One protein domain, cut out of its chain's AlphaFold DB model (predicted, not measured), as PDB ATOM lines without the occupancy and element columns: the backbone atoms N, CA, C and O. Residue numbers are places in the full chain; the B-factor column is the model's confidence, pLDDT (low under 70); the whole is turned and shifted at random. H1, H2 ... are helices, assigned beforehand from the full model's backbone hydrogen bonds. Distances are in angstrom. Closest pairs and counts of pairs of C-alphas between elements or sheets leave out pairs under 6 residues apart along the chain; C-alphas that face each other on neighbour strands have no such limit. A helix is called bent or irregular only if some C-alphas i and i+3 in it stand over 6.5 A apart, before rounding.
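AT A GLANCE: This is residues 14 to 132 of the 190 residues of an uncharacterized protein of Candidatus Moranbacteria bacterium (UniProt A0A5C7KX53). A long helix, H5, makes the bar of an open U: the helical hairpin H3 and H4 extends off beyond one end of it, and H8 extends off at the other end. H2 crosses H5 partway along and H6 folds back on its later part, while H1, in the gap of the U, and H7 make few contacts; residues 125 to 132 of H8 stick out. The printed part has 119 residues with eight named helices, H1 to H8 in that order along the chain, and no named strand, so the class is all helix. It is only just compact, close to loose, with a radius of gyration of the C-alphas of 16.1 A and spans of 44 by 30 by 22 A.

IN THESE COORDINATES: H1 takes residues 14 to 20, from C-alpha 14 at (128.464, 150.099, 118.921); it is neither bent nor irregular, but only just: C-alphas 17 and 20 are 6.0 A apart. H2 is residues 26 to 31. H3 is residues 36 to 50, 21.5 A long, and H4 residues 54 to 63, 14.3 A. H5, the longest helix, takes residues 68 to 90 over 32.7 A, from C-alpha 68 at (110.438, 166.402, 139.554). H6 is residues 94 to 101 and H7 residues 106 to 109. H8 is residues 113 to 132, 28.2 A long, ending at C-alpha 132 at (109.327, 138.801, 113.493).

HOW THE PARTS SIT: H5 is the hub, touching three helices. Its residues 81 to 89 touch H6 in a hairpin, at a shallow tilt of 16 degrees, opposite ways; the closest C-alphas, of Ala 88 and Phe 97, are 5.2 A apart. Its residues 74 to 78 touch H2, only just about perpendicular at 72 degrees, closest at the C-alphas of Leu 28 and Ala 78, 7.0 A. Residues 89 to 90 of H5 and 120 to 123 of H8 only just touch, with 3 pairs of C-alphas within 8 A, about perpendicular at 79 degrees; the C-alphas of Ile 89 and Cys 120 are closest, 5.7 A. H3 and H4 touch as a hairpin, opposite ways at a shallow tilt of 8 degrees, with the C-alphas of Ala 45 and Ala 57 closest at 4.0 A; both are apart from H5. H2 and H3 are close but not clearly touching, the C-alphas of Met 29 and Lys 39 being closest at 6.8 A. H7 is close to but not clearly touching H6, and H1 and H7 are near each other. In H2, H3, H4, H5, H6 and H8 every O i to N i+4 pair is within hydrogen-bond range; H1 has 1 of 3, with 1 of 4 O i to N i+3 pairs, and H7 is too short for an O i to N i+4 pair.

THE WHOLE: The C-alphas of Ala 63 and Ser 132, the two farthest apart, are 45.2 A apart. The printed part has no cut, and the links from H1 to H2 through H7 to H8 are tight. The mean pLDDT of the printed part is 80.5; residues 14 to 27 and 129 to 132 are under 70.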
ATOM      1  N   ALA A  14     128.582 148.653 118.774       35.62
ATOM      2  CA  ALA A  14     128.464 150.099 118.921       35.62
ATOM      3  C   ALA A  14     127.053 150.505 119.373       35.62
ATOM      4  O   ALA A  14     126.922 151.358 120.243       35.62
ATOM      5  N   VAL A  15     125.990 149.858 118.884       43.06
ATOM      6  CA  VAL A  15     124.602 150.134 119.303       43.06
ATOM      7  C   VAL A  15     124.313 149.665 120.740       43.06
ATOM      8  O   VAL A  15     123.557 150.328 121.451       43.06
ATOM      9  N   THR A  16     124.930 148.579 121.219       40.38
ATOM     10  CA  THR A  16     124.736 148.108 122.607       40.38
ATOM     11  C   THR A  16     125.631 148.834 123.614       40.38
ATOM     12  O   THR A  16     125.169 149.169 124.703       40.38
ATOM     13  N   ALA A  17     126.881 149.148 123.255       32.84
ATOM     14  CA  ALA A  17     127.810 149.880 124.120       32.84
ATOM     15  C   ALA A  17     127.467 151.378 124.220       32.84
ATOM     16  O   ALA A  17     127.647 151.994 125.271       32.84
ATOM     17  N   THR A  18     126.881 151.969 123.173       41.88
ATOM     18  CA  THR A  18     126.398 153.361 123.227       41.88
ATOM     19  C   THR A  18     125.062 153.496 123.945       41.88
ATOM     20  O   THR A  18     124.724 154.601 124.347       41.88
ATOM     21  N   GLY A  19     124.329 152.416 124.242       38.03
ATOM     22  CA  GLY A  19     123.146 152.487 125.114       38.03
ATOM     23  C   GLY A  19     123.466 153.057 126.507       38.03
ATOM     24  O   GLY A  19     122.654 153.774 127.097       38.03
ATOM     25  N   VAL A  20     124.692 152.828 126.995       42.00
ATOM     26  CA  VAL A  20     125.189 153.347 128.279       42.00
ATOM     27  C   VAL A  20     125.877 154.715 128.133       42.00
ATOM     28  O   VAL A  20     126.158 155.354 129.132       42.00
ATOM     29  N   HIS A  21     126.007 155.297 126.937       41.03
ATOM     30  CA  HIS A  21     126.569 156.654 126.770       41.03
ATOM     31  C   HIS A  21     125.708 157.615 125.936       41.03
ATOM     32  O   HIS A  21     125.893 158.815 126.033       41.03
ATOM     33  N   ALA A  22     124.671 157.162 125.229       46.16
ATOM     34  CA  ALA A  22     123.854 157.988 124.329       46.16
ATOM     35  C   ALA A  22     123.077 159.131 125.019       46.16
ATOM     36  O   ALA A  22     122.528 159.994 124.337       46.16
ATOM     37  N   TYR A  23     123.043 159.157 126.355       49.47
ATOM     38  CA  TYR A  23     122.420 160.212 127.159       49.47
ATOM     39  C   TYR A  23     123.418 161.134 127.880       49.47
ATOM     40  O   TYR A  23     122.977 162.062 128.548       49.47
ATOM     41  N   SER A  24     124.736 160.948 127.718       48.59
ATOM     42  CA  SER A  24     125.763 161.855 128.274       48.59
ATOM     43  C   SER A  24     125.916 163.160 127.478       48.59
ATOM     44  O   SER A  24     126.842 163.937 127.688       48.59
ATOM     45  N   GLY A  25     125.019 163.412 126.521       54.16
ATOM     46  CA  GLY A  25     125.048 164.612 125.704       54.16
ATOM     47  C   GLY A  25     124.646 165.851 126.503       54.16
ATOM     48  O   GLY A  25     123.458 166.095 126.734       54.16
ATOM     49  N   SER A  26     125.636 166.701 126.787       61.09
ATOM     50  CA  SER A  26     125.505 168.109 127.195       61.09
ATOM     51  C   SER A  26     124.314 168.863 126.559       61.09
ATOM     52  O   SER A  26     123.665 169.616 127.283       61.09
ATOM     53  N   PRO A  27     123.914 168.671 125.279       67.69
ATOM     54  CA  PRO A  27     122.844 169.464 124.671       67.69
ATOM     55  C   PRO A  27     121.449 169.237 125.247       67.69
ATOM     56  O   PRO A  27     120.700 170.204 125.349       67.69
ATOM     57  N   LEU A  28     121.074 168.009 125.627       70.62
ATOM     58  CA  LEU A  28     119.752 167.764 126.228       70.62
ATOM     59  C   LEU A  28     119.663 168.451 127.590       70.62
ATOM     60  O   LEU A  28     118.682 169.128 127.891       70.62
ATOM     61  N   MET A  29     120.735 168.340 128.371       74.25
ATOM     62  CA  MET A  29     120.849 168.981 129.675       74.25
ATOM     63  C   MET A  29     120.951 170.511 129.559       74.25
ATOM     64  O   MET A  29     120.384 171.226 130.379       74.25
ATOM     65  N   ASN A  30     121.610 171.026 128.514       77.12
ATOM     66  CA  ASN A  30     121.647 172.456 128.190       77.12
ATOM     67  C   ASN A  30     120.259 172.979 127.805       77.12
ATOM     68  O   ASN A  30     119.850 174.026 128.296       77.12
ATOM     69  N   ARG A  31     119.515 172.246 126.966       73.56
ATOM     70  CA  ARG A  31     118.136 172.601 126.577       73.56
ATOM     71  C   ARG A  31     117.177 172.568 127.765       73.56
ATOM     72  O   ARG A  31     116.262 173.378 127.818       73.56
ATOM     73  N   ALA A  32     117.408 171.669 128.717       75.00
ATOM     74  CA  ALA A  32     116.673 171.610 129.977       75.00
ATOM     75  C   ALA A  32     117.103 172.692 130.994       75.00
ATOM     76  O   ALA A  32     116.560 172.736 132.095       75.00
ATOM     77  N   GLY A  33     118.069 173.556 130.652       81.75
ATOM     78  CA  GLY A  33     118.521 174.654 131.511       81.75
ATOM     79  C   GLY A  33     119.280 174.201 132.761       81.75
ATOM     80  O   GLY A  33     119.306 174.929 133.751       81.75
ATOM     81  N   LEU A  34     119.874 173.004 132.746       85.19
ATOM     82  CA  LEU A  34     120.536 172.439 133.920       85.19
ATOM     83  C   LEU A  34     121.882 173.111 134.198       85.19
ATOM     84  O   LEU A  34     122.695 173.341 133.294       85.19
ATOM     85  N   THR A  35     122.145 173.366 135.478       88.12
ATOM     86  CA  THR A  35     123.440 173.869 135.945       88.12
ATOM     87  C   THR A  35     124.520 172.791 135.842       88.12
ATOM     88  O   THR A  35     124.227 171.603 135.715       88.12
ATOM     89  N   LYS A  36     125.798 173.183 135.922       86.94
ATOM     90  CA  LYS A  36     126.920 172.227 135.910       86.94
ATOM     91  C   LYS A  36     126.792 171.175 137.023       86.94
ATOM     92  O   LYS A  36     126.897 169.989 136.744       86.94
ATOM     93  N   VAL A  37     126.456 171.614 138.237       87.69
ATOM     94  CA  VAL A  37     126.263 170.737 139.406       87.69
ATOM     95  C   VAL A  37     125.115 169.748 139.187       87.69
ATOM     96  O   VAL A  37     125.211 168.585 139.568       87.69
ATOM     97  N   GLN A  38     124.030 170.180 138.540       88.62
ATOM     98  CA  GLN A  38     122.902 169.300 138.222       88.62
ATOM     99  C   GLN A  38     123.263 168.252 137.164       88.62
ATOM    100  O   GLN A  38     122.801 167.119 137.245       88.62
ATOM    101  N   LYS A  39     124.102 168.601 136.185       87.44
ATOM    102  CA  LYS A  39     124.574 167.648 135.168       87.44
ATOM    103  C   LYS A  39     125.424 166.545 135.787       87.44
ATOM    104  O   LYS A  39     125.123 165.376 135.575       87.44
ATOM    105  N   GLU A  40     126.402 166.924 136.605       87.69
ATOM    106  CA  GLU A  40     127.259 165.984 137.342       87.69
ATOM    107  C   GLU A  40     126.410 165.059 138.231       87.69
ATOM    108  O   GLU A  40     126.557 163.842 138.199       87.69
ATOM    109  N   ALA A  41     125.412 165.607 138.933       90.44
ATOM    110  CA  ALA A  41     124.508 164.805 139.754       90.44
ATOM    111  C   ALA A  41     123.662 163.800 138.952       90.44
ATOM    112  O   ALA A  41     123.337 162.732 139.469       90.44
ATOM    113  N   ILE A  42     123.289 164.113 137.705       86.69
ATOM    114  CA  ILE A  42     122.582 163.170 136.824       86.69
ATOM    115  C   ILE A  42     123.502 162.038 136.377       86.69
ATOM    116  O   ILE A  42     123.054 160.891 136.309       86.69
ATOM    117  N   GLU A  43     124.761 162.350 136.074       86.44
ATOM    118  CA  GLU A  43     125.770 161.351 135.717       86.44
ATOM    119  C   GLU A  43     126.014 160.394 136.889       86.44
ATOM    120  O   GLU A  43     125.822 159.187 136.738       86.44
ATOM    121  N   GLU A  44     126.268 160.920 138.086       86.44
ATOM    122  CA  GLU A  44     126.450 160.115 139.300       86.44
ATOM    123  C   GLU A  44     125.201 159.287 139.646       86.44
ATOM    124  O   GLU A  44     125.280 158.088 139.921       86.44
ATOM    125  N   ALA A  45     124.005 159.883 139.575       88.44
ATOM    126  CA  ALA A  45     122.756 159.161 139.820       88.44
ATOM    127  C   ALA A  45     122.544 158.007 138.831       88.44
ATOM    128  O   ALA A  45     121.875 157.019 139.144       88.44
ATOM    129  N   ARG A  46     123.090 158.109 137.620       82.25
ATOM    130  CA  ARG A  46     123.030 157.035 136.635       82.25
ATOM    131  C   ARG A  46     123.977 155.896 136.982       82.25
ATOM    132  O   ARG A  46     123.566 154.745 136.860       82.25
ATOM    133  N   GLU A  47     125.195 156.204 137.408       86.31
ATOM    134  CA  GLU A  47     126.160 155.203 137.868       86.31
ATOM    135  C   GLU A  47     125.607 154.426 139.065       86.31
ATOM    136  O   GLU A  47     125.598 153.196 139.054       86.31
ATOM    137  N   LEU A  48     125.005 155.133 140.027       86.81
ATOM    138  CA  LEU A  48     124.324 154.525 141.172       86.81
ATOM    139  C   LEU A  48     123.178 153.601 140.736       86.81
ATOM    140  O   LEU A  48     123.082 152.467 141.199       86.81
ATOM    141  N   ARG A  49     122.352 154.020 139.766       86.62
ATOM    142  CA  ARG A  49     121.308 153.151 139.187       86.62
ATOM    143  C   ARG A  49     121.884 151.936 138.467       86.62
ATOM    144  O   ARG A  49     121.279 150.872 138.537       86.62
ATOM    145  N   ALA A  50     123.008 152.083 137.767       79.12
ATOM    146  CA  ALA A  50     123.681 150.971 137.099       79.12
ATOM    147  C   ALA A  50     124.242 149.959 138.111       79.12
ATOM    148  O   ALA A  50     124.223 148.760 137.845       79.12
ATOM    149  N   ALA A  51     124.659 150.433 139.287       85.56
ATOM    150  CA  ALA A  51     125.061 149.609 140.424       85.56
ATOM    151  C   ALA A  51     123.875 149.027 141.227       85.56
ATOM    152  O   ALA A  51     124.089 148.237 142.142       85.56
ATOM    153  N   GLY A  52     122.629 149.388 140.891       90.94
ATOM    154  CA  GLY A  52     121.411 148.933 141.574       90.94
ATOM    155  C   GLY A  52     120.983 149.785 142.775       90.94
ATOM    156  O   GLY A  52     119.945 149.508 143.376       90.94
ATOM    157  N   ASP A  53     121.715 150.850 143.104       91.75
ATOM    158  CA  ASP A  53     121.388 151.747 144.213       91.75
ATOM    159  C   ASP A  53     120.461 152.887 143.763       91.75
ATOM    160  O   ASP A  53     120.851 154.024 143.474       91.75
ATOM    161  N   HIS A  54     119.174 152.563 143.675       88.00
ATOM    162  CA  HIS A  54     118.142 153.513 143.266       88.00
ATOM    163  C   HIS A  54     117.842 154.588 144.319       88.00
ATOM    164  O   HIS A  54     117.350 155.661 143.953       88.00
ATOM    165  N   THR A  55     118.107 154.310 145.597       90.69
ATOM    166  CA  THR A  55     117.843 155.246 146.697       90.69
ATOM    167  C   THR A  55     118.908 156.330 146.711       90.69
ATOM    168  O   THR A  55     118.558 157.502 146.576       90.69
ATOM    169  N   ALA A  56     120.192 155.956 146.708       88.50
ATOM    170  CA  ALA A  56     121.285 156.923 146.637       88.50
ATOM    171  C   ALA A  56     121.214 157.767 145.356       88.50
ATOM    172  O   ALA A  56     121.439 158.977 145.384       88.50
ATOM    173  N   ALA A  57     120.815 157.159 144.232       89.94
ATOM    174  CA  ALA A  57     120.591 157.893 142.993       89.94
ATOM    175  C   ALA A  57     119.504 158.970 143.127       89.94
ATOM    176  O   ALA A  57     119.636 160.053 142.559       89.94
ATOM    177  N   ARG A  58     118.408 158.687 143.842       88.06
ATOM    178  CA  ARG A  58     117.349 159.677 144.085       88.06
ATOM    179  C   ARG A  58     117.863 160.792 144.986       88.06
ATOM    180  O   ARG A  58     117.701 161.959 144.633       88.06
ATOM    181  N   ASP A  59     118.500 160.437 146.094       90.06
ATOM    182  CA  ASP A  59     118.996 161.400 147.076       90.06
ATOM    183  C   ASP A  59     120.024 162.343 146.450       90.06
ATOM    184  O   ASP A  59     119.985 163.552 146.682       90.06
ATOM    185  N   ARG A  60     120.875 161.824 145.555       89.88
ATOM    186  CA  ARG A  60     121.855 162.630 144.824       89.88
ATOM    187  C   ARG A  60     121.213 163.691 143.929       89.88
ATOM    188  O   ARG A  60     121.698 164.824 143.892       89.88
ATOM    189  N   LEU A  61     120.128 163.348 143.233       91.12
ATOM    190  CA  LEU A  61     119.389 164.290 142.383       91.12
ATOM    191  C   LEU A  61     118.699 165.371 143.224       91.12
ATOM    192  O   LEU A  61     118.791 166.554 142.897       91.12
ATOM    193  N   VAL A  62     118.068 164.974 144.333       90.75
ATOM    194  CA  VAL A  62     117.413 165.907 145.263       90.75
ATOM    195  C   VAL A  62     118.437 166.857 145.887       90.75
ATOM    196  O   VAL A  62     118.211 168.065 145.910       90.75
ATOM    197  N   ALA A  63     119.595 166.346 146.315       91.06
ATOM    198  CA  ALA A  63     120.686 167.148 146.872       91.06
ATOM    199  C   ALA A  63     121.244 168.174 145.872       91.06
ATOM    200  O   ALA A  63     121.676 169.255 146.263       91.06
ATOM    201  N   ALA A  64     121.199 167.867 144.573       92.44
ATOM    202  CA  ALA A  64     121.574 168.796 143.509       92.44
ATOM    203  C   ALA A  64     120.463 169.799 143.139       92.44
ATOM    204  O   ALA A  64     120.613 170.570 142.188       92.44
ATOM    205  N   GLY A  65     119.339 169.788 143.863       90.75
ATOM    206  CA  GLY A  65     118.193 170.655 143.603       90.75
ATOM    207  C   GLY A  65     117.465 170.316 142.304       90.75
ATOM    208  O   GLY A  65     116.858 171.203 141.707       90.75
ATOM    209  N   ILE A  66     117.559 169.067 141.831       88.06
ATOM    210  CA  ILE A  66     116.811 168.607 140.661       88.06
ATOM    211  C   ILE A  66     115.399 168.257 141.110       88.06
ATOM    212  O   ILE A  66     115.172 167.314 141.866       88.06
ATOM    213  N   THR A  67     114.448 169.039 140.626       87.31
ATOM    214  CA  THR A  67     113.023 168.869 140.904       87.31
ATOM    215  C   THR A  67     112.389 167.837 139.974       87.31
ATOM    216  O   THR A  67     112.849 167.610 138.850       87.31
ATOM    217  N   ASP A  68     111.261 167.272 140.402       83.00
ATOM    218  CA  ASP A  68     110.438 166.402 139.554       83.00
ATOM    219  C   ASP A  68     110.014 167.093 138.250       83.00
ATOM    220  O   ASP A  68     109.923 166.450 137.205       83.00
ATOM    221  N   GLU A  69     109.792 168.408 138.282       84.00
ATOM    222  CA  GLU A  69     109.424 169.173 137.092       84.00
ATOM    223  C   GLU A  69     110.575 169.244 136.082       84.00
ATOM    224  O   GLU A  69     110.376 168.998 134.893       84.00
ATOM    225  N   GLN A  70     111.808 169.465 136.545       83.25
ATOM    226  CA  GLN A  70     112.988 169.415 135.675       83.25
ATOM    227  C   GLN A  70     113.183 168.026 135.062       83.25
ATOM    228  O   GLN A  70     113.499 167.917 133.876       83.25
ATOM    229  N   LEU A  71     112.936 166.959 135.829       82.75
ATOM    230  CA  LEU A  71     112.977 165.596 135.300       82.75
ATOM    231  C   LEU A  71     111.916 165.379 134.214       82.75
ATOM    232  O   LEU A  71     112.225 164.799 133.172       82.75
ATOM    233  N   ARG A  72     110.687 165.871 134.407       85.19
ATOM    234  CA  ARG A  72     109.619 165.788 133.393       85.19
ATOM    235  C   ARG A  72     109.970 166.552 132.123       85.19
ATOM    236  O   ARG A  72     109.806 166.003 131.034       85.19
ATOM    237  N   ILE A  73     110.484 167.774 132.251       83.25
ATOM    238  CA  ILE A  73     110.950 168.579 131.113       83.25
ATOM    239  C   ILE A  73     112.031 167.813 130.350       83.25
ATOM    240  O   ILE A  73     111.947 167.662 129.133       83.25
ATOM    241  N   MET A  74     113.009 167.255 131.061       82.50
ATOM    242  CA  MET A  74     114.087 166.485 130.451       82.50
ATOM    243  C   MET A  74     113.564 165.234 129.727       82.50
ATOM    244  O   MET A  74     113.963 164.969 128.593       82.50
ATOM    245  N   HIS A  75     112.620 164.503 130.330       83.25
ATOM    246  CA  HIS A  75     111.953 163.365 129.691       83.25
ATOM    247  C   HIS A  75     111.191 163.765 128.427       83.25
ATOM    248  O   HIS A  75     111.251 163.050 127.425       83.25
ATOM    249  N   ARG A  76     110.505 164.910 128.448       84.88
ATOM    250  CA  ARG A  76     109.790 165.438 127.287       84.88
ATOM    251  C   ARG A  76     110.752 165.786 126.154       84.88
ATOM    252  O   ARG A  76     110.570 165.277 125.052       84.88
ATOM    253  N   ILE A  77     111.804 166.558 126.433       84.62
ATOM    254  CA  ILE A  77     112.819 166.935 125.436       84.62
ATOM    255  C   ILE A  77     113.474 165.680 124.844       84.62
ATOM    256  O   ILE A  77     113.663 165.586 123.630       84.62
ATOM    257  N   ALA A  78     113.799 164.692 125.682       81.81
ATOM    258  CA  ALA A  78     114.350 163.416 125.234       81.81
ATOM    259  C   ALA A  78     113.382 162.652 124.318       81.81
ATOM    260  O   ALA A  78     113.790 162.148 123.271       81.81
ATOM    261  N   SER A  79     112.099 162.585 124.684       84.69
ATOM    262  CA  SER A  79     111.068 161.932 123.874       84.69
ATOM    263  C   SER A  79     110.871 162.629 122.528       84.69
ATOM    264  O   SER A  79     110.819 161.961 121.496       84.69
ATOM    265  N   GLU A  80     110.805 163.960 122.523       86.44
ATOM    266  CA  GLU A  80     110.690 164.772 121.307       86.44
ATOM    267  C   GLU A  80     111.914 164.568 120.406       86.44
ATOM    268  O   GLU A  80     111.771 164.268 119.225       86.44
ATOM    269  N   THR A  81     113.122 164.612 120.976       84.88
ATOM    270  CA  THR A  81     114.377 164.390 120.240       84.88
ATOM    271  C   THR A  81     114.415 162.993 119.625       84.88
ATOM    272  O   THR A  81     114.724 162.838 118.445       84.88
ATOM    273  N   LYS A  82     114.034 161.967 120.397       86.38
ATOM    274  CA  LYS A  82     113.920 160.590 119.908       86.38
ATOM    275  C   LYS A  82     112.918 160.483 118.757       86.38
ATOM    276  O   LYS A  82     113.203 159.789 117.785       86.38
ATOM    277  N   SER A  83     111.773 161.157 118.857       88.00
ATOM    278  CA  SER A  83     110.761 161.177 117.799       88.00
ATOM    279  C   SER A  83     111.295 161.827 116.526       88.00
ATOM    280  O   SER A  83     111.126 161.270 115.449       88.00
ATOM    281  N   THR A  84     111.987 162.962 116.639       89.06
ATOM    282  CA  THR A  84     112.581 163.662 115.492       89.06
ATOM    283  C   THR A  84     113.641 162.810 114.800       89.06
ATOM    284  O   THR A  84     113.637 162.702 113.578       89.06
ATOM    285  N   ILE A  85     114.516 162.153 115.572       88.62
ATOM    286  CA  ILE A  85     115.507 161.216 115.026       88.62
ATOM    287  C   ILE A  85     114.801 160.064 114.305       88.62
ATOM    288  O   ILE A  85     115.176 159.714 113.192       88.62
ATOM    289  N   HIS A  86     113.764 159.488 114.919       89.12
ATOM    290  CA  HIS A  86     113.013 158.388 114.321       89.12
ATOM    291  C   HIS A  86     112.349 158.798 113.004       89.12
ATOM    292  O   HIS A  86     112.450 158.071 112.021       89.12
ATOM    293  N   GLN A  87     111.725 159.974 112.968       91.25
ATOM    294  CA  GLN A  87     111.095 160.498 111.763       91.25
ATOM    295  C   GLN A  87     112.123 160.728 110.649       91.25
ATOM    296  O   GLN A  87     111.914 160.277 109.530       91.25
ATOM    297  N   ALA A  88     113.281 161.313 110.972       92.06
ATOM    298  CA  ALA A  88     114.360 161.505 110.005       92.06
ATOM    299  C   ALA A  88     114.861 160.178 109.403       92.06
ATOM    300  O   ALA A  88     115.154 160.116 108.213       92.06
ATOM    301  N   ILE A  89     114.914 159.101 110.197       91.50
ATOM    302  CA  ILE A  89     115.259 157.755 109.707       91.50
ATOM    303  C   ILE A  89     114.181 157.218 108.756       91.50
ATOM    304  O   ILE A  89     114.513 156.638 107.724       91.50
ATOM    305  N   LEU A  90     112.897 157.388 109.095       90.25
ATOM    306  CA  LEU A  90     111.784 156.927 108.256       90.25
ATOM    307  C   LEU A  90     111.743 157.662 106.913       90.25
ATOM    308  O   LEU A  90     111.592 157.024 105.871       90.25
ATOM    309  N   ASP A  91     111.953 158.976 106.943       95.06
ATOM    310  CA  ASP A  91     111.959 159.832 105.756       95.06
ATOM    311  C   ASP A  91     113.287 159.759 104.983       95.06
ATOM    312  O   ASP A  91     113.412 160.342 103.907       95.06
ATOM    313  N   LYS A  92     114.285 159.037 105.520       94.31
ATOM    314  CA  LYS A  92     115.668 158.984 105.018       94.31
ATOM    315  C   LYS A  92     116.284 160.379 104.825       94.31
ATOM    316  O   LYS A  92     117.117 160.582 103.943       94.31
ATOM    317  N   ASP A  93     115.902 161.334 105.670       96.19
ATOM    318  CA  ASP A  93     116.386 162.713 105.627       96.19
ATOM    319  C   ASP A  93     117.631 162.870 106.511       96.19
ATOM    320  O   ASP A  93     117.552 163.104 107.723       96.19
ATOM    321  N   TYR A  94     118.806 162.768 105.887       93.56
ATOM    322  CA  TYR A  94     120.082 162.936 106.578       93.56
ATOM    323  C   TYR A  94     120.272 164.347 107.146       93.56
ATOM    324  O   TYR A  94     120.824 164.507 108.233       93.56
ATOM    325  N   ALA A  95     119.774 165.383 106.467       94.38
ATOM    326  CA  ALA A  95     119.913 166.759 106.935       94.38
ATOM    327  C   ALA A  95     119.038 167.025 108.174       94.38
ATOM    328  O   ALA A  95     119.438 167.754 109.088       94.38
ATOM    329  N   ALA A  96     117.839 166.439 108.244       92.31
ATOM    330  CA  ALA A  96     117.033 166.437 109.464       92.31
ATOM    331  C   ALA A  96     117.684 165.608 110.576       92.31
ATOM    332  O   ALA A  96     117.723 166.062 111.722       92.31
ATOM    333  N   PHE A  97     118.249 164.446 110.239       92.50
ATOM    334  CA  PHE A  97     118.953 163.598 111.195       92.50
ATOM    335  C   PHE A  97     120.134 164.332 111.832       92.50
ATOM    336  O   PHE A  97     120.170 164.444 113.057       92.50
ATOM    337  N   GLN A  98     121.036 164.915 111.033       92.31
ATOM    338  CA  GLN A  98     122.194 165.668 111.524       92.31
ATOM    339  C   GLN A  98     121.783 166.772 112.499       92.31
ATOM    340  O   GLN A  98     122.366 166.882 113.575       92.31
ATOM    341  N   ARG A  99     120.734 167.540 112.173       90.44
ATOM    342  CA  ARG A  99     120.186 168.582 113.060       90.44
ATOM    343  C   ARG A  99     119.644 168.016 114.372       90.44
ATOM    344  O   ARG A  99     119.803 168.641 115.421       90.44
ATOM    345  N   ALA A 100     118.996 166.855 114.322       87.44
ATOM    346  CA  ALA A 100     118.408 166.215 115.493       87.44
ATOM    347  C   ALA A 100     119.465 165.600 116.424       87.44
ATOM    348  O   ALA A 100     119.268 165.598 117.640       87.44
ATOM    349  N   VAL A 101     120.582 165.116 115.870       87.25
ATOM    350  CA  VAL A 101     121.646 164.459 116.641       87.25
ATOM    351  C   VAL A 101     122.746 165.397 117.130       87.25
ATOM    352  O   VAL A 101     123.611 164.933 117.864       87.25
ATOM    353  N   VAL A 102     122.728 166.693 116.782       83.94
ATOM    354  CA  VAL A 102     123.779 167.651 117.186       83.94
ATOM    355  C   VAL A 102     124.080 167.568 118.687       83.94
ATOM    356  O   VAL A 102     123.221 167.827 119.534       83.94
ATOM    357  N   GLY A 103     125.338 167.230 118.989       74.44
ATOM    358  CA  GLY A 103     125.902 167.090 120.333       74.44
ATOM    359  C   GLY A 103     125.377 165.892 121.140       74.44
ATOM    360  O   GLY A 103     125.639 165.789 122.339       74.44
ATOM    361  N   LEU A 104     124.631 164.989 120.506       80.75
ATOM    362  CA  LEU A 104     124.467 163.628 120.993       80.75
ATOM    363  C   LEU A 104     125.673 162.803 120.524       80.75
ATOM    364  O   LEU A 104     126.135 163.016 119.403       80.75
ATOM    365  N   PRO A 105     126.109 161.786 121.287       77.88
ATOM    366  CA  PRO A 105     127.174 160.872 120.854       77.88
ATOM    367  C   PRO A 105     126.887 160.185 119.512       77.88
ATOM    368  O   PRO A 105     127.790 159.728 118.825       77.88
ATOM    369  N   LEU A 106     125.610 160.117 119.122       81.44
ATOM    370  CA  LEU A 106     125.198 159.568 117.836       81.44
ATOM    371  C   LEU A 106     125.734 160.382 116.641       81.44
ATOM    372  O   LEU A 106     125.951 159.798 115.582       81.44
ATOM    373  N   ALA A 107     125.983 161.688 116.808       83.06
ATOM    374  CA  ALA A 107     126.590 162.532 115.776       83.06
ATOM    375  C   ALA A 107     128.046 162.149 115.476       83.06
ATOM    376  O   ALA A 107     128.483 162.276 114.337       83.06
ATOM    377  N   ASP A 108     128.774 161.647 116.477       82.62
ATOM    378  CA  ASP A 108     130.179 161.253 116.323       82.62
ATOM    379  C   ASP A 108     130.321 159.886 115.637       82.62
ATOM    380  O   ASP A 108     131.373 159.557 115.093       82.62
ATOM    381  N   ILE A 109     129.256 159.079 115.661       85.06
ATOM    382  CA  ILE A 109     129.217 157.744 115.051       85.06
ATOM    383  C   ILE A 109     128.773 157.827 113.589       85.06
ATOM    384  O   ILE A 109     129.306 157.119 112.740       85.06
ATOM    385  N   VAL A 110     127.779 158.666 113.296       88.44
ATOM    386  CA  VAL A 110     127.181 158.796 111.963       88.44
ATOM    387  C   VAL A 110     127.661 160.105 111.346       88.44
ATOM    388  O   VAL A 110     127.014 161.145 111.477       88.44
ATOM    389  N   THR A 111     128.822 160.048 110.696       90.06
ATOM    390  CA  THR A 111     129.516 161.245 110.184       90.06
ATOM    391  C   THR A 111     129.273 161.495 108.699       90.06
ATOM    392  O   THR A 111     129.442 162.618 108.215       90.06
ATOM    393  N   SER A 112     128.843 160.466 107.968       92.19
ATOM    394  CA  SER A 112     128.587 160.528 106.534       92.19
ATOM    395  C   SER A 112     127.175 160.068 106.160       92.19
ATOM    396  O   SER A 112     126.502 159.347 106.898       92.19
ATOM    397  N   GLN A 113     126.743 160.452 104.955       91.81
ATOM    398  CA  GLN A 113     125.501 159.966 104.347       91.81
ATOM    399  C   GLN A 113     125.484 158.430 104.247       91.81
ATOM    400  O   GLN A 113     124.454 157.808 104.491       91.81
ATOM    401  N   ALA A 114     126.631 157.814 103.937       91.00
ATOM    402  CA  ALA A 114     126.755 156.363 103.840       91.00
ATOM    403  C   ALA A 114     126.545 155.678 105.204       91.00
ATOM    404  O   ALA A 114     125.833 154.676 105.284       91.00
ATOM    405  N   ASP A 115     127.085 156.254 106.285       89.56
ATOM    406  CA  ASP A 115     126.851 155.756 107.650       89.56
ATOM    407  C   ASP A 115     125.366 155.856 108.016       89.56
ATOM    408  O   ASP A 115     124.803 154.953 108.639       89.56
ATOM    409  N   PHE A 116     124.713 156.949 107.612       92.75
ATOM    410  CA  PHE A 116     123.293 157.163 107.860       92.75
ATOM    411  C   PHE A 116     122.409 156.176 107.091       92.75
ATOM    412  O   PHE A 116     121.447 155.650 107.650       92.75
ATOM    413  N   GLU A 117     122.739 155.868 105.838       92.06
ATOM    414  CA  GLU A 117     122.041 154.845 105.055       92.06
ATOM    415  C   GLU A 117     122.177 153.465 105.703       92.06
ATOM    416  O   GLU A 117     121.168 152.788 105.925       92.06
ATOM    417  N   GLN A 118     123.390 153.092 106.118       87.25
ATOM    418  CA  GLN A 118     123.624 151.854 106.861       87.25
ATOM    419  C   GLN A 118     122.845 151.834 108.188       87.25
ATOM    420  O   GLN A 118     122.293 150.803 108.584       87.25
ATOM    421  N   PHE A 119     122.756 152.972 108.874       88.44
ATOM    422  CA  PHE A 119     121.972 153.117 110.095       88.44
ATOM    423  C   PHE A 119     120.465 152.943 109.839       88.44
ATOM    424  O   PHE A 119     119.787 152.259 110.610       88.44
ATOM    425  N   CYS A 120     119.942 153.482 108.735       90.19
ATOM    426  CA  CYS A 120     118.555 153.286 108.308       90.19
ATOM    427  C   CYS A 120     118.262 151.814 107.988       90.19
ATOM    428  O   CYS A 120     117.232 151.285 108.411       90.19
ATOM    429  N   GLU A 121     119.171 151.130 107.291       87.12
ATOM    430  CA  GLU A 121     119.058 149.696 107.010       87.12
ATOM    431  C   GLU A 121     119.049 148.869 108.297       87.12
ATOM    432  O   GLU A 121     118.165 148.032 108.495       87.12
ATOM    433  N   ALA A 122     119.978 149.140 109.215       85.62
ATOM    434  CA  ALA A 122     120.021 148.489 110.519       85.62
ATOM    435  C   ALA A 122     118.732 148.740 111.322       85.62
ATOM    436  O   ALA A 122     118.191 147.819 111.942       85.62
ATOM    437  N   HIS A 123     118.194 149.962 111.275       84.81
ATOM    438  CA  HIS A 123     116.930 150.313 111.916       84.81
ATOM    439  C   HIS A 123     115.738 149.564 111.294       84.81
ATOM    440  O   HIS A 123     114.905 149.023 112.025       84.81
ATOM    441  N   ALA A 124     115.679 149.453 109.965       82.00
ATOM    442  CA  ALA A 124     114.655 148.684 109.260       82.00
ATOM    443  C   ALA A 124     114.740 147.181 109.578       82.00
ATOM    444  O   ALA A 124     113.718 146.542 109.835       82.00
ATOM    445  N   LEU A 125     115.951 146.617 109.637       82.19
ATOM    446  CA  LEU A 125     116.179 145.230 110.049       82.19
ATOM    447  C   LEU A 125     115.755 144.997 111.497       82.19
ATOM    448  O   LEU A 125     115.131 143.982 111.794       82.19
ATOM    449  N   ARG A 126     116.032 145.944 112.396       77.00
ATOM    450  CA  ARG A 126     115.567 145.882 113.783       77.00
ATOM    451  C   ARG A 126     114.042 145.923 113.862       77.00
ATOM    452  O   ARG A 126     113.471 145.106 114.576       77.00
ATOM    453  N   ALA A 127     113.384 146.821 113.129       75.56
ATOM    454  CA  ALA A 127     111.923 146.892 113.073       75.56
ATOM    455  C   ALA A 127     111.319 145.591 112.520       75.56
ATOM    456  O   ALA A 127     110.353 145.070 113.073       75.56
ATOM    457  N   LYS A 128     111.943 145.008 111.491       70.62
ATOM    458  CA  LYS A 128     111.548 143.719 110.915       70.62
ATOM    459  C   LYS A 128     111.776 142.551 111.879       70.62
ATOM    460  O   LYS A 128     110.906 141.700 111.997       70.62
ATOM    461  N   ASN A 129     112.895 142.519 112.600       61.44
ATOM    462  CA  ASN A 129     113.207 141.464 113.570       61.44
ATOM    463  C   ASN A 129     112.343 141.560 114.838       61.44
ATOM    464  O   ASN A 129     111.930 140.526 115.356       61.44
ATOM    465  N   LEU A 130     112.006 142.774 115.289       54.66
ATOM    466  CA  LEU A 130     111.015 143.017 116.348       54.66
ATOM    467  C   LEU A 130     109.585 142.691 115.884       54.66
ATOM    468  O   LEU A 130     108.782 142.204 116.671       54.66
ATOM    469  N   GLY A 131     109.274 142.895 114.601       47.75
ATOM    470  CA  GLY A 131     108.030 142.418 113.985       47.75
ATOM    471  C   GLY A 131     107.990 140.894 113.790       47.75
ATOM    472  O   GLY A 131     106.918 140.297 113.821       47.75
ATOM    473  N   SER A 132     109.155 140.254 113.644       43.03
ATOM    474  CA  SER A 132     109.327 138.801 113.493       43.03
ATOM    475  C   SER A 132     109.332 138.050 114.831       43.03
ATOM    476  O   SER A 132     109.092 136.845 114.874       43.03
TER     477      SER A 132